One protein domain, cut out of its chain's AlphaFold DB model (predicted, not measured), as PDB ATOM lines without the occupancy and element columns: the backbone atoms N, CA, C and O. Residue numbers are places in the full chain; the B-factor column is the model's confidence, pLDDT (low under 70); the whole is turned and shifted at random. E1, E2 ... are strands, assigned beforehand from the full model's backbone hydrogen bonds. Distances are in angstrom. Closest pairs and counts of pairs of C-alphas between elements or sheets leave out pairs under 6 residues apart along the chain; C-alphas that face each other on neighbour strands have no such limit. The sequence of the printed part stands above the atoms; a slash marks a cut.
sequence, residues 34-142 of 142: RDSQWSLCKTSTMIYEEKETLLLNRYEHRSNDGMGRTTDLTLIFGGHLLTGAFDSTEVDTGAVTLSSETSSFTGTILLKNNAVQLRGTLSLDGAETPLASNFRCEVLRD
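AT A GLANCE: This is residues 34 to 142 of the 142 residues of an uncharacterized protein of Bacteriovorax stolpii (UniProt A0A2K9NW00). One antiparallel sheet of eight strands is rolled into a flattened barrel, nearly closed, its edge strands E4 and E5 coming together at Gly 84 and Leu 98. It is a folded sheet, one sheet bent back on itself: E1 to E4 face E5 to E7, with the long, bent E8 as hinge. The 109 printed residues include eight named strands, E1 to E8 along the chain, and no named helix, all strand in class; the sheet's order is E4 E3 E2 E1 E8 E7 E6 E5. The whole is compact, radius of gyration of the C-alphas 13.4 A, yet elongated, spanning 43 by 27 by 21 A.

HOW THE PARTS SIT: E1, residues 36 to 47, E2, 50 to 62, E3, 69 to 77, and E4, 80 to 87, form a meander, each strand the antiparallel neighbour of the one before. Within hydrogen-bond range are N 39 and O 56 in hairpin E1 and E2, 2.8 A, N 57 and O 74 in hairpin E2 and E3, 2.9 A, and N 73 and O 84 in hairpin E3 and E4, 2.8 A. E5, residues 93 to 99, E6, 104 to 112, E7, 115 to 124, and E8, 127 to 141, form a second meander, with N 96 and O 107, N 108 and O 119, and N 131 and O 120 each 2.8 A apart. E8 bends by 88 degrees at residue 130, and its pairing is staggered: with E7 over 127 to 136, with E1 over 136 to 141, where N 138 and O 40 are 2.9 A apart. The closest C-alphas of E4 and E5, Gly 84 and Leu 98, are 4.5 A apart.

IN THESE COORDINATES: E1 begins at C-alpha 36 (276.285, 159.352, 332.386) and is 27.1 A long; E2 is 37.4 A. E8, 32.0 A long, ends at C-alpha 141 (272.784, 163.852, 326.721).

THE WHOLE: The farthest C-alphas, Glu 49 and Gly 66, are 43.9 A apart. The printed part has no cut and no long link. The model's pLDDT is under 70 at residues 34, 89 to 91 and 142.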
ATOM      1  N   ARG A  34     279.605 162.751 335.421       56.78
ATOM      2  CA  ARG A  34     279.849 163.356 334.103       56.78
ATOM      3  C   ARG A  34     279.821 162.341 332.949       56.78
ATOM      4  O   ARG A  34     279.538 162.743 331.838       56.78
ATOM      5  N   ASP A  35     280.055 161.065 333.235       70.12
ATOM      6  CA  ASP A  35     280.102 159.967 332.263       70.12
ATOM      7  C   ASP A  35     278.750 159.228 332.118       70.12
ATOM      8  O   ASP A  35     278.695 158.060 331.729       70.12
ATOM      9  N   SER A  36     277.645 159.887 332.484       80.50
ATOM     10  CA  SER A  36     276.285 159.352 332.386       80.50
ATOM     11  C   SER A  36     275.633 159.713 331.053       80.50
ATOM     12  O   SER A  36     275.225 160.855 330.845       80.50
ATOM     13  N   GLN A  37     275.409 158.720 330.199       87.69
ATOM     14  CA  GLN A  37     274.736 158.898 328.919       87.69
ATOM     15  C   GLN A  37     273.237 158.604 329.038       87.69
ATOM     16  O   GLN A  37     272.830 157.526 329.473       87.69
ATOM     17  N   TRP A  38     272.399 159.547 328.610       88.25
ATOM     18  CA  TRP A  38     270.944 159.393 328.549       88.25
ATOM     19  C   TRP A  38     270.484 159.193 327.113       88.25
ATOM     20  O   TRP A  38     270.878 159.930 326.212       88.25
ATOM     21  N   SER A  39     269.618 158.210 326.897       90.88
ATOM     22  CA  SER A  39     269.091 157.862 325.581       90.88
ATOM     23  C   SER A  39     267.588 157.618 325.622       90.88
ATOM     24  O   SER A  39     267.088 156.911 326.495       90.88
ATOM     25  N   LEU A  40     266.866 158.165 324.643       91.75
ATOM     26  CA  LEU A  40     265.460 157.861 324.410       91.75
ATOM     27  C   LEU A  40     265.346 156.760 323.363       91.75
ATOM     28  O   LEU A  40     265.694 156.949 322.200       91.75
ATOM     29  N   CYS A  41     264.823 155.619 323.772       92.38
ATOM     30  CA  CYS A  41     264.782 154.400 322.995       92.38
ATOM     31  C   CYS A  41     263.336 154.059 322.614       92.38
ATOM     32  O   CYS A  41     262.437 154.047 323.450       92.38
ATOM     33  N   LYS A  42     263.081 153.784 321.335       91.56
ATOM     34  CA  LYS A  42     261.746 153.470 320.804       91.56
ATOM     35  C   LYS A  42     261.760 152.110 320.136       91.56
ATOM     36  O   LYS A  42     262.690 151.799 319.388       91.56
ATOM     37  N   THR A  43     260.713 151.322 320.352       89.00
ATOM     38  CA  THR A  43     260.517 150.062 319.634       89.00
ATOM     39  C   THR A  43     259.333 150.143 318.673       89.00
ATOM     40  O   THR A  43     258.380 150.897 318.870       89.00
ATOM     41  N   SER A  44     259.411 149.382 317.584       82.75
ATOM     42  CA  SER A  44     258.267 149.123 316.708       82.75
ATOM     43  C   SER A  44     257.437 147.927 317.176       82.75
ATOM     44  O   SER A  44     256.341 147.729 316.656       82.75
ATOM     45  N   THR A  45     257.966 147.130 318.108       81.69
ATOM     46  CA  THR A  45     257.289 145.970 318.686       81.69
ATOM     47  C   THR A  45     256.224 146.439 319.667       81.69
ATOM     48  O   THR A  45     256.458 147.346 320.462       81.69
ATOM     49  N   MET A  46     255.049 145.821 319.604       79.31
ATOM     50  CA  MET A  46     253.992 146.074 320.577       79.31
ATOM     51  C   MET A  46     254.332 145.336 321.868       79.31
ATOM     52  O   MET A  46     254.560 144.127 321.843       79.31
ATOM     53  N   ILE A  47     254.356 146.060 322.979       76.81
ATOM     54  CA  ILE A  47     254.487 145.498 324.321       76.81
ATOM     55  C   ILE A  47     253.241 145.970 325.072       76.81
ATOM     56  O   ILE A  47     252.926 147.152 325.029       76.81
ATOM     57  N   TYR A  48     252.477 145.047 325.663       75.25
ATOM     58  CA  TYR A  48     251.164 145.353 326.260       75.25
ATOM     59  C   TYR A  48     250.215 146.142 325.335       75.25
ATOM     60  O   TYR A  48     249.575 147.097 325.757       75.25
ATOM     61  N   GLU A  49     250.130 145.746 324.061       77.56
ATOM     62  CA  GLU A  49     249.241 146.373 323.062       77.56
ATOM     63  C   GLU A  49     249.533 147.856 322.753       77.56
ATOM     64  O   GLU A  49     248.784 148.487 322.005       77.56
ATOM     65  N   GLU A  50     250.648 148.408 323.233       76.69
ATOM     66  CA  GLU A  50     251.093 149.767 322.929       76.69
ATOM     67  C   GLU A  50     252.535 149.753 322.372       76.69
ATOM     68  O   GLU A  50     253.300 148.796 322.529       76.69
ATOM     69  N   LYS A  51     252.910 150.809 321.636       76.44
ATOM     70  CA  LYS A  51     254.311 151.025 321.246       76.44
ATOM     71  C   LYS A  51     255.026 151.685 322.407       76.44
ATOM     72  O   LYS A  51     254.760 152.849 322.707       76.44
ATOM     73  N   GLU A  52     255.960 150.966 323.002       82.88
ATOM     74  CA  GLU A  52     256.633 151.442 324.200       82.88
ATOM     75  C   GLU A  52     257.845 152.322 323.895       82.88
ATOM     76  O   GLU A  52     258.575 152.155 322.907       82.88
ATOM     77  N   THR A  53     258.047 153.289 324.786       86.88
ATOM     78  CA  THR A  53     259.236 154.136 324.823       86.88
ATOM     79  C   THR A  53     259.991 153.837 326.105       86.88
ATOM     80  O   THR A  53     259.416 153.818 327.189       86.88
ATOM     81  N   LEU A  54     261.287 153.625 325.959       89.94
ATOM     82  CA  LEU A  54     262.223 153.339 327.025       89.94
ATOM     83  C   LEU A  54     263.142 154.548 327.185       89.94
ATOM     84  O   LEU A  54     263.751 154.987 326.213       89.94
ATOM     85  N   LEU A  55     263.276 155.074 328.396       91.75
ATOM     86  CA  LEU A  55     264.382 155.974 328.710       91.75
ATOM     87  C   LEU A  55     265.489 155.145 329.357       91.75
ATOM     88  O   LEU A  55     265.234 154.409 330.308       91.75
ATOM     89  N   LEU A  56     266.697 155.244 328.816       91.31
ATOM     90  CA  LEU A  56     267.865 154.523 329.296       91.31
ATOM     91  C   LEU A  56     268.906 155.526 329.786       91.31
ATOM     92  O   LEU A  56     269.289 156.433 329.046       91.31
ATOM     93  N   ASN A  57     269.403 155.312 330.996       89.44
ATOM     94  CA  ASN A  57     270.662 155.876 331.445       89.44
ATOM     95  C   ASN A  57     271.711 154.786 331.561       89.44
ATOM     96  O   ASN A  57     271.441 153.710 332.092       89.44
ATOM     97  N   ARG A  58     272.899 155.115 331.072       88.69
ATOM     98  CA  ARG A  58     274.101 154.317 331.200       88.69
ATOM     99  C   ARG A  58     275.144 155.130 331.945       88.69
ATOM    100  O   ARG A  58     275.438 156.246 331.527       88.69
ATOM    101  N   TYR A  59     275.726 154.550 332.982       86.81
ATOM    102  CA  TYR A  59     276.878 155.110 333.668       86.81
ATOM    103  C   TYR A  59     277.990 154.066 333.735       86.81
ATOM    104  O   TYR A  59     277.854 153.024 334.369       86.81
ATOM    105  N   GLU A  60     279.086 154.336 333.034       84.88
ATOM    106  CA  GLU A  60     280.239 153.442 332.992       84.88
ATOM    107  C   GLU A  60     281.278 153.901 334.015       84.88
ATOM    108  O   GLU A  60     281.795 155.014 333.930       84.88
ATOM    109  N   HIS A  61     281.640 153.029 334.950       82.75
ATOM    110  CA  HIS A  61     282.670 153.313 335.945       82.75
ATOM    111  C   HIS A  61     283.622 152.127 336.116       82.75
ATOM    112  O   HIS A  61     283.402 151.031 335.601       82.75
ATOM    113  N   ARG A  62     284.743 152.345 336.812       80.38
ATOM    114  CA  ARG A  62     285.619 151.232 337.199       80.38
ATOM    115  C   ARG A  62     284.924 150.380 338.249       80.38
ATOM    116  O   ARG A  62     284.321 150.930 339.169       80.38
ATOM    117  N   SER A  63     285.048 149.065 338.123       77.19
ATOM    118  CA  SER A  63     284.581 148.146 339.153       77.19
ATOM    119  C   SER A  63     285.282 148.443 340.488       77.19
ATOM    120  O   SER A  63     286.428 148.899 340.521       77.19
ATOM    121  N   ASN A  64     284.592 148.200 341.606       74.88
ATOM    122  CA  ASN A  64     285.110 148.517 342.946       74.88
ATOM    123  C   ASN A  64     286.375 147.722 343.319       74.88
ATOM    124  O   ASN A  64     287.133 148.142 344.189       74.88
ATOM    125  N   ASP A  65     286.607 146.588 342.663       77.75
ATOM    126  CA  ASP A  65     287.794 145.742 342.811       77.75
ATOM    127  C   ASP A  65     288.949 146.141 341.872       77.75
ATOM    128  O   ASP A  65     290.031 145.561 341.938       77.75
ATOM    129  N   GLY A  66     288.743 147.134 340.998       71.50
ATOM    130  CA  GLY A  66     289.730 147.592 340.022       71.50
ATOM    131  C   GLY A  66     290.014 146.607 338.883       71.50
ATOM    132  O   GLY A  66     290.910 146.872 338.082       71.50
ATOM    133  N   MET A  67     289.267 145.504 338.795       72.00
ATOM    134  CA  MET A  67     289.481 144.417 337.834       72.00
ATOM    135  C   MET A  67     288.799 144.654 336.479       72.00
ATOM    136  O   MET A  67     288.983 143.857 335.562       72.00
ATOM    137  N   GLY A  68     288.034 145.738 336.314       76.38
ATOM    138  CA  GLY A  68     287.284 145.959 335.083       76.38
ATOM    139  C   GLY A  68     286.456 147.241 335.017       76.38
ATOM    140  O   GLY A  68     286.698 148.228 335.721       76.38
ATOM    141  N   ARG A  69     285.471 147.221 334.112       80.56
ATOM    142  CA  ARG A  69     284.460 148.265 333.927       80.56
ATOM    143  C   ARG A  69     283.090 147.699 334.271       80.56
ATOM    144  O   ARG A  69     282.700 146.655 333.758       80.56
ATOM    145  N   THR A  70     282.364 148.419 335.106       82.88
ATOM    146  CA  THR A  70     280.969 148.140 335.424       82.88
ATOM    147  C   THR A  70     280.111 149.188 334.742       82.88
ATOM    148  O   THR A  70     280.480 150.364 334.677       82.88
ATOM    149  N   THR A  71     278.977 148.747 334.214       86.38
ATOM    150  CA  THR A  71     277.969 149.639 333.665       86.38
ATOM    151  C   THR A  71     276.731 149.602 334.546       86.38
ATOM    152  O   THR A  71     276.006 148.605 334.560       86.38
ATOM    153  N   ASP A  72     276.476 150.706 335.240       88.06
ATOM    154  CA  ASP A  72     275.209 150.962 335.907       88.06
ATOM    155  C   ASP A  72     274.161 151.361 334.865       88.06
ATOM    156  O   ASP A  72     274.398 152.182 333.969       88.06
ATOM    157  N   LEU A  73     272.977 150.773 334.985       90.31
ATOM    158  CA  LEU A  73     271.847 150.996 334.102       90.31
ATOM    159  C   LEU A  73     270.644 151.477 334.899       90.31
ATOM    160  O   LEU A  73     270.251 150.865 335.891       90.31
ATOM    161  N   THR A  74     269.998 152.518 334.382       91.25
ATOM    162  CA  THR A  74     268.624 152.864 334.759       91.25
ATOM    163  C   THR A  74     267.729 152.723 333.539       91.25
ATOM    164  O   THR A  74     267.947 153.391 332.528       91.25
ATOM    165  N   LEU A  75     266.705 151.881 333.630       90.94
ATOM    166  CA  LEU A  75     265.635 151.784 332.644       90.94
ATOM    167  C   LEU A  75     264.372 152.420 333.208       90.94
ATOM    168  O   LEU A  75     263.952 152.093 334.313       90.94
ATOM    169  N   ILE A  76     263.732 153.281 332.424       89.81
ATOM    170  CA  ILE A  76     262.379 153.746 332.712       89.81
ATOM    171  C   ILE A  76     261.451 153.252 331.617       89.81
ATOM    172  O   ILE A  76     261.556 153.668 330.460       89.81
ATOM    173  N   PHE A  77     260.550 152.355 332.004       86.19
ATOM    174  CA  PHE A  77     259.652 151.629 331.115       86.19
ATOM    175  C   PHE A  77     258.220 151.744 331.633       86.19
ATOM    176  O   PHE A  77     257.956 151.403 332.783       86.19
ATOM    177  N   GLY A  78     257.293 152.280 330.834       81.62
ATOM    178  CA  GLY A  78     255.892 152.446 331.255       81.62
ATOM    179  C   GLY A  78     255.677 153.302 332.518       81.62
ATOM    180  O   GLY A  78     254.601 153.262 333.102       81.62
ATOM    181  N   GLY A  79     256.682 154.074 332.956       82.69
ATOM    182  CA  GLY A  79     256.668 154.823 334.221       82.69
ATOM    183  C   GLY A  79     257.350 154.117 335.403       82.69
ATOM    184  O   GLY A  79     257.540 154.747 336.438       82.69
ATOM    185  N   HIS A  80     257.775 152.865 335.241       86.31
ATOM    186  CA  HIS A  80     258.547 152.121 336.235       86.31
ATOM    187  C   HIS A  80     260.034 152.408 336.069       86.31
ATOM    188  O   HIS A  80     260.550 152.314 334.958       86.31
ATOM    189  N   LEU A  81     260.713 152.741 337.165       89.69
ATOM    190  CA  LEU A  81     262.160 152.932 337.221       89.69
ATOM    191  C   LEU A  81     262.806 151.633 337.698       89.69
ATOM    192  O   LEU A  81     262.476 151.159 338.776       89.69
ATOM    193  N   LEU A  82     263.718 151.076 336.910       92.88
ATOM    194  CA  LEU A  82     264.455 149.852 337.212       92.88
ATOM    195  C   LEU A  82     265.948 150.153 337.168       92.88
ATOM    196  O   LEU A  82     266.430 150.715 336.184       92.88
ATOM    197  N   THR A  83     266.680 149.749 338.199       92.44
ATOM    198  CA  THR A  83     268.127 149.982 338.296       92.44
ATOM    199  C   THR A  83     268.885 148.696 338.546       92.44
ATOM    200  O   THR A  83     268.382 147.793 339.209       92.44
ATOM    201  N   GLY A  84     270.112 148.634 338.054       90.12
ATOM    202  CA  GLY A  84     271.053 147.562 338.345       90.12
ATOM    203  C   GLY A  84     272.326 147.751 337.538       90.12
ATOM    204  O   GLY A  84     272.496 148.773 336.878       90.12
ATOM    205  N   ALA A  85     273.211 146.767 337.586       87.69
ATOM    206  CA  ALA A  85     274.514 146.848 336.947       87.69
ATOM    207  C   ALA A  85     274.826 145.557 336.197       87.69
ATOM    208  O   ALA A  85     274.328 144.485 336.549       87.69
ATOM    209  N   PHE A  86     275.677 145.656 335.182       85.06
ATOM    210  CA  PHE A  86     276.286 144.490 334.554       85.06
ATOM    211  C   PHE A  86     277.769 144.741 334.281       85.06
ATOM    212  O   PHE A  86     278.218 145.883 334.139       85.06
ATOM    213  N   ASP A  87     278.534 143.655 334.245       80.44
ATOM    214  CA  ASP A  87     279.934 143.688 333.844       80.44
ATOM    215  C   ASP A  87     280.015 143.881 332.324       80.44
ATOM    216  O   ASP A  87     279.468 143.085 331.559       80.44
ATOM    217  N   SER A  88     280.664 144.964 331.896       70.12
ATOM    218  CA  SER A  88     280.794 145.356 330.490       70.12
ATOM    219  C   SER A  88     282.249 145.297 330.011       70.12
ATOM    220  O   SER A  88     282.630 146.020 329.090       70.12
ATOM    221  N   THR A  89     283.095 144.503 330.673       67.38
ATOM    222  CA  THR A  89     284.544 144.436 330.418       67.38
ATOM    223  C   THR A  89     284.928 144.005 329.005       67.38
ATOM    224  O   THR A  89     285.942 144.485 328.500       67.38
ATOM    225  N   GLU A  90     284.140 143.152 328.345       58.03
ATOM    226  CA  GLU A  90     284.533 142.564 327.051       58.03
ATOM    227  C   GLU A  90     283.512 142.757 325.928       58.03
ATOM    228  O   GLU A  90     283.848 142.689 324.743       58.03
ATOM    229  N   VAL A  91     282.254 143.004 326.275       65.06
ATOM    230  CA  VAL A  91     281.175 143.120 325.306       65.06
ATOM    231  C   VAL A  91     280.108 144.015 325.911       65.06
ATOM    232  O   VAL A  91     279.758 143.856 327.076       65.06
ATOM    233  N   ASP A  92     279.525 144.909 325.117       81.44
ATOM    234  CA  ASP A  92     278.356 145.707 325.506       81.44
ATOM    235  C   ASP A  92     277.083 144.834 325.696       81.44
ATOM    236  O   ASP A  92     275.957 145.260 325.437       81.44
ATOM    237  N   THR A  93     277.236 143.568 326.088       86.12
ATOM    238  CA  THR A  93     276.170 142.620 326.386       86.12
ATOM    239  C   THR A  93     276.457 141.886 327.680       86.12
ATOM    240  O   THR A  93     277.584 141.482 327.940       86.12
ATOM    241  N   GLY A  94     275.411 141.628 328.452       87.38
ATOM    242  CA  GLY A  94     275.543 140.917 329.715       87.38
ATOM    243  C   GLY A  94     274.207 140.449 330.259       87.38
ATOM    244  O   GLY A  94     273.145 140.964 329.891       87.38
ATOM    245  N   ALA A  95     274.269 139.447 331.133       90.81
ATOM    246  CA  ALA A  95     273.150 139.140 332.005       90.81
ATOM    247  C   ALA A  95     272.980 140.290 333.001       90.81
ATOM    248  O   ALA A  95     273.961 140.796 333.545       90.81
ATOM    249  N   VAL A  96     271.741 140.704 333.223       92.38
ATOM    250  CA  VAL A  96     271.417 141.807 334.113       92.38
ATOM    251  C   VAL A  96     270.136 141.499 334.872       92.38
ATOM    252  O   VAL A  96     269.180 140.942 334.322       92.38
ATOM    253  N   THR A  97     270.131 141.903 336.135       94.69
ATOM    254  CA  THR A  97     268.929 142.004 336.952       94.69
ATOM    255  C   THR A  97     268.757 143.470 337.305       94.69
ATOM    256  O   THR A  97     269.616 144.061 337.954       94.69
ATOM    257  N   LEU A  98     267.660 144.057 336.845       94.06
ATOM    258  CA  LEU A  98     267.266 145.423 337.151       94.06
ATOM    259  C   LEU A  98     266.030 145.360 338.029       94.06
ATOM    260  O   LEU A  98     265.109 144.601 337.737       94.06
ATOM    261  N   SER A  99     265.980 146.139 339.095       94.50
ATOM    262  CA  SER A  99     264.867 146.059 340.032       94.50
ATOM    263  C   SER A  99     264.516 147.401 340.653       94.50
ATOM    264  O   SER A  99     265.243 148.389 340.562       94.50
ATOM    265  N   SER A 100     263.334 147.394 341.249       91.56
ATOM    266  CA  SER A 100     262.757 148.384 342.146       91.56
ATOM    267  C   SER A 100     262.000 147.628 343.242       91.56
ATOM    268  O   SER A 100     262.077 146.401 343.312       91.56
ATOM    269  N   GLU A 101     261.234 148.330 344.074       89.69
ATOM    270  CA  GLU A 101     260.427 147.691 345.118       89.69
ATOM    271  C   GLU A 101     259.331 146.763 344.563       89.69
ATOM    272  O   GLU A 101     259.068 145.719 345.154       89.69
ATOM    273  N   THR A 102     258.698 147.112 343.435       91.50
ATOM    274  CA  THR A 102     257.530 146.374 342.903       91.50
ATOM    275  C   THR A 102     257.744 145.763 341.525       91.50
ATOM    276  O   THR A 102     256.907 144.998 341.051       91.50
ATOM    277  N   SER A 103     258.833 146.125 340.850       93.31
ATOM    278  CA  SER A 103     259.062 145.786 339.448       93.31
ATOM    279  C   SER A 103     260.496 145.326 339.222       93.31
ATOM    280  O   SER A 103     261.421 145.813 339.876       93.31
ATOM    281  N   SER A 104     260.695 144.413 338.277       95.81
ATOM    282  CA  SER A 104     262.008 143.879 337.930       95.81
ATOM    283  C   SER A 104     262.116 143.496 336.458       95.81
ATOM    284  O   SER A 104     261.133 143.218 335.779       95.81
ATOM    285  N   PHE A 105     263.341 143.469 335.957       95.50
ATOM    286  CA  PHE A 105     263.709 142.855 334.694       95.50
ATOM    287  C   PHE A 105     264.892 141.928 334.939       95.50
ATOM    288  O   PHE A 105     265.917 142.365 335.457       95.50
ATOM    289  N   THR A 106     264.770 140.675 334.514       96.56
ATOM    290  CA  THR A 106     265.867 139.705 334.560       96.56
ATOM    291  C   THR A 106     266.072 139.138 333.169       96.56
ATOM    292  O   THR A 106     265.140 138.604 332.562       96.56
ATOM    293  N   GLY A 107     267.290 139.243 332.647       95.38
ATOM    294  CA  GLY A 107     267.586 138.760 331.308       95.38
ATOM    295  C   GLY A 107     268.940 139.200 330.789       95.38
ATOM    296  O   GLY A 107     269.878 139.417 331.546       95.38
ATOM    297  N   THR A 108     269.036 139.326 329.473       93.81
ATOM    298  CA  THR A 108     270.217 139.808 328.765       93.81
ATOM    299  C   THR A 108     269.924 141.167 328.150       93.81
ATOM    300  O   THR A 108     268.886 141.361 327.504       93.81
ATOM    301  N   ILE A 109     270.866 142.089 328.325       92.69
ATOM    302  CA  ILE A 109     270.916 143.354 327.602       92.69
ATOM    303  C   ILE A 109     272.052 143.312 326.587       92.69
ATOM    304  O   ILE A 109     273.102 142.753 326.875       92.69
ATOM    305  N   LEU A 110     271.836 143.898 325.411       91.94
ATOM    306  CA  LEU A 110     272.876 144.201 324.428       91.94
ATOM    307  C   LEU A 110     272.732 145.666 324.011       91.94
ATOM    308  O   LEU A 110     271.687 146.062 323.492       91.94
ATOM    309  N   LEU A 111     273.784 146.451 324.207       89.25
ATOM    310  CA  LEU A 111     273.904 147.843 323.793       89.25
ATOM    311  C   LEU A 111     274.793 147.877 322.546       89.25
ATOM    312  O   LEU A 111     275.949 147.487 322.586       89.25
ATOM    313  N   LYS A 112     274.272 148.280 321.389       87.56
ATOM    314  CA  LYS A 112     275.087 148.328 320.165       87.56
ATOM    315  C   LYS A 112     274.513 149.296 319.153       87.56
ATOM    316  O   LYS A 112     273.320 149.250 318.880       87.56
ATOM    317  N   ASN A 113     275.365 150.105 318.520       85.06
ATOM    318  CA  ASN A 113     275.000 150.961 317.384       85.06
ATOM    319  C   ASN A 113     273.746 151.825 317.644       85.06
ATOM    320  O   ASN A 113     272.813 151.814 316.841       85.06
ATOM    321  N   ASN A 114     273.705 152.542 318.774       87.56
ATOM    322  CA  ASN A 114     272.542 153.332 319.208       87.56
ATOM    323  C   ASN A 114     271.249 152.507 319.288       87.56
ATOM    324  O   ASN A 114     270.159 152.998 319.007       87.56
ATOM    325  N   ALA A 115     271.361 151.233 319.638       91.19
ATOM    326  CA  ALA A 115     270.230 150.366 319.883       91.19
ATOM    327  C   ALA A 115     270.445 149.564 321.161       91.19
ATOM    328  O   ALA A 115     271.573 149.276 321.564       91.19
ATOM    329  N   VAL A 116     269.329 149.200 321.779       93.19
ATOM    330  CA  VAL A 116     269.271 148.377 322.980       93.19
ATOM    331  C   VAL A 116     268.407 147.178 322.655       93.19
ATOM    332  O   VAL A 116     267.264 147.323 322.222       93.19
ATOM    333  N   GLN A 117     268.933 145.985 322.878       94.06
ATOM    334  CA  GLN A 117     268.156 144.761 322.830       94.06
ATOM    335  C   GLN A 117     267.963 144.234 324.247       94.06
ATOM    336  O   GLN A 117     268.933 144.024 324.967       94.06
ATOM    337  N   LEU A 118     266.704 143.999 324.612       94.38
ATOM    338  CA  LEU A 118     266.309 143.376 325.871       94.38
ATOM    339  C   LEU A 118     265.692 142.014 325.572       94.38
ATOM    340  O   LEU A 118     264.785 141.906 324.737       94.38
ATOM    341  N   ARG A 119     266.203 140.975 326.234       95.62
ATOM    342  CA  ARG A 119     265.691 139.602 326.158       95.62
ATOM    343  C   ARG A 119     265.600 139.014 327.557       95.62
ATOM    344  O   ARG A 119     266.632 138.810 328.179       95.62
ATOM    345  N   GLY A 120     264.403 138.733 328.048       96.38
ATOM    346  CA  GLY A 120     264.218 138.216 329.401       96.38
ATOM    347  C   GLY A 120     262.775 138.281 329.870       96.38
ATOM    348  O   GLY A 120     261.856 138.290 329.054       96.38
ATOM    349  N   THR A 121     262.595 138.368 331.181       96.19
ATOM    350  CA  THR A 121     261.288 138.521 331.826       96.19
ATOM    351  C   THR A 121     261.210 139.896 332.469       96.19
ATOM    352  O   THR A 121     262.089 140.274 333.243       96.19
ATOM    353  N   LEU A 122     260.162 140.644 332.135       94.12
ATOM    354  CA  LEU A 122     259.803 141.906 332.763       94.12
ATOM    355  C   LEU A 122     258.632 141.648 333.714       94.12
ATOM    356  O   LEU A 122     257.589 141.176 333.276       94.12
ATOM    357  N   SER A 123     258.798 141.956 334.994       94.56
ATOM    358  CA  SER A 123     257.739 141.946 335.998       94.56
ATOM    359  C   SER A 123     257.400 143.383 336.367       94.56
ATOM    360  O   SER A 123     258.255 144.102 336.882       94.56
ATOM    361  N   LEU A 124     256.176 143.822 336.080       91.25
ATOM    362  CA  LEU A 124     255.671 145.139 336.479       91.25
ATOM    363  C   LEU A 124     254.541 144.937 337.482       91.25
ATOM    364  O   LEU A 124     253.537 144.306 337.153       91.25
ATOM    365  N   ASP A 125     254.724 145.426 338.708       91.00
ATOM    366  CA  ASP A 125     253.775 145.265 339.820       91.00
ATOM    367  C   ASP A 125     253.300 143.809 340.021       91.00
ATOM    368  O   ASP A 125     252.132 143.530 340.295       91.00
ATOM    369  N   GLY A 126     254.225 142.856 339.853       88.12
ATOM    370  CA  GLY A 126     253.978 141.417 339.985       88.12
ATOM    371  C   GLY A 126     253.407 140.724 338.742       88.12
ATOM    372  O   GLY A 126     253.279 139.501 338.748       88.12
ATOM    373  N   ALA A 127     253.085 141.455 337.669       91.06
ATOM    374  CA  ALA A 127     252.670 140.867 336.400       91.06
ATOM    375  C   ALA A 127     253.885 140.593 335.503       91.06
ATOM    376  O   ALA A 127     254.541 141.522 335.031       91.06
ATOM    377  N   GLU A 128     254.158 139.317 335.236       93.88
ATOM    378  CA  GLU A 128     255.287 138.888 334.410       93.88
ATOM    379  C   GLU A 128     254.941 138.827 332.919       93.88
ATOM    380  O   GLU A 128     253.934 138.247 332.513       93.88
ATOM    381  N   THR A 129     255.836 139.370 332.096       90.88
ATOM    382  CA  THR A 129     255.756 139.345 330.638       90.88
ATOM    383  C   THR A 129     257.117 139.001 330.042       90.88
ATOM    384  O   THR A 129     258.121 139.638 330.380       90.88
ATOM    385  N   PRO A 130     257.190 138.035 329.109       93.25
ATOM    386  CA  PRO A 130     258.406 137.812 328.346       93.25
ATOM    387  C   PRO A 130     258.684 139.027 327.453       93.25
ATOM    388  O   PRO A 130     257.851 139.438 326.644       93.25
ATOM    389  N   LEU A 131     259.879 139.591 327.578       92.19
ATOM    390  CA  LEU A 131     260.341 140.725 326.797       92.19
ATOM    391  C   LEU A 131     261.412 140.258 325.816       92.19
ATOM    392  O   LEU A 131     262.481 139.810 326.217       92.19
ATOM    393  N   ALA A 132     261.146 140.400 324.521       93.75
ATOM    394  CA  ALA A 132     262.129 140.197 323.463       93.75
ATOM    395  C   ALA A 132     261.996 141.346 322.463       93.75
ATOM    396  O   ALA A 132     261.191 141.297 321.534       93.75
ATOM    397  N   SER A 133     262.726 142.434 322.696       92.75
ATOM    398  CA  SER A 133     262.548 143.673 321.937       92.75
ATOM    399  C   SER A 133     263.865 144.354 321.609       92.75
ATOM    400  O   SER A 133     264.844 144.269 322.346       92.75
ATOM    401  N   ASN A 134     263.869 145.019 320.457       93.94
ATOM    402  CA  ASN A 134     264.941 145.892 320.012       93.94
ATOM    403  C   ASN A 134     264.409 147.327 320.010       93.94
ATOM    404  O   ASN A 134     263.344 147.600 319.444       93.94
ATOM    405  N   PHE A 135     265.147 148.219 320.653       94.06
ATOM    406  CA  PHE A 135     264.845 149.630 320.749       94.06
ATOM    407  C   PHE A 135     265.928 150.419 320.028       94.06
ATOM    408  O   PHE A 135     267.111 150.263 320.314       94.06
ATOM    409  N   ARG A 136     265.523 151.304 319.118       94.50
ATOM    410  CA  ARG A 136     266.428 152.292 318.528       94.50
ATOM    411  C   ARG A 136     266.484 153.506 319.430       94.50
ATOM    412  O   ARG A 136     265.435 154.018 319.811       94.50
ATOM    413  N   CYS A 137     267.685 153.954 319.734       93.12
ATOM    414  CA  CYS A 137     267.960 154.984 320.711       93.12
ATOM    415  C   CYS A 137     268.488 156.256 320.056       93.12
ATOM    416  O   CYS A 137     269.273 156.223 319.110       93.12
ATOM    417  N   GLU A 138     268.056 157.379 320.604       91.81
ATOM    418  CA  GLU A 138     268.573 158.707 320.318       91.81
ATOM    419  C   GLU A 138     269.207 159.242 321.600       91.81
ATOM    420  O   GLU A 138     268.562 159.256 322.651       91.81
ATOM    421  N   VAL A 139     270.479 159.630 321.527       87.44
ATOM    422  CA  VAL A 139     271.204 160.180 322.676       87.44
ATOM    423  C   VAL A 139     270.639 161.562 322.974       87.44
ATOM    424  O   VAL A 139     270.605 162.424 322.101       87.44
ATOM    425  N   LEU A 140     270.169 161.759 324.203       82.19
ATOM    426  CA  LEU A 140     269.645 163.040 324.675       82.19
ATOM    427  C   LEU A 140     270.730 163.891 325.331       82.19
ATOM    428  O   LEU A 140     270.658 165.117 325.286       82.19
ATOM    429  N   ARG A 141     271.680 163.228 326.000       73.56
ATOM    430  CA  ARG A 141     272.784 163.852 326.721       73.56
ATOM    431  C   ARG A 141     273.915 162.854 326.942       73.56
ATOM    432  O   ARG A 141     273.660 161.681 327.223       73.56
ATOM    433  N   ASP A 142     275.118 163.382 326.859       61.59
ATOM    434  CA  ASP A 142     276.424 162.813 327.153       61.59
ATOM    435  C   ASP A 142     277.139 163.591 328.274       61.59
ATOM    436  O   ASP A 142     276.805 164.781 328.524       61.59
TER     437      ASP A 142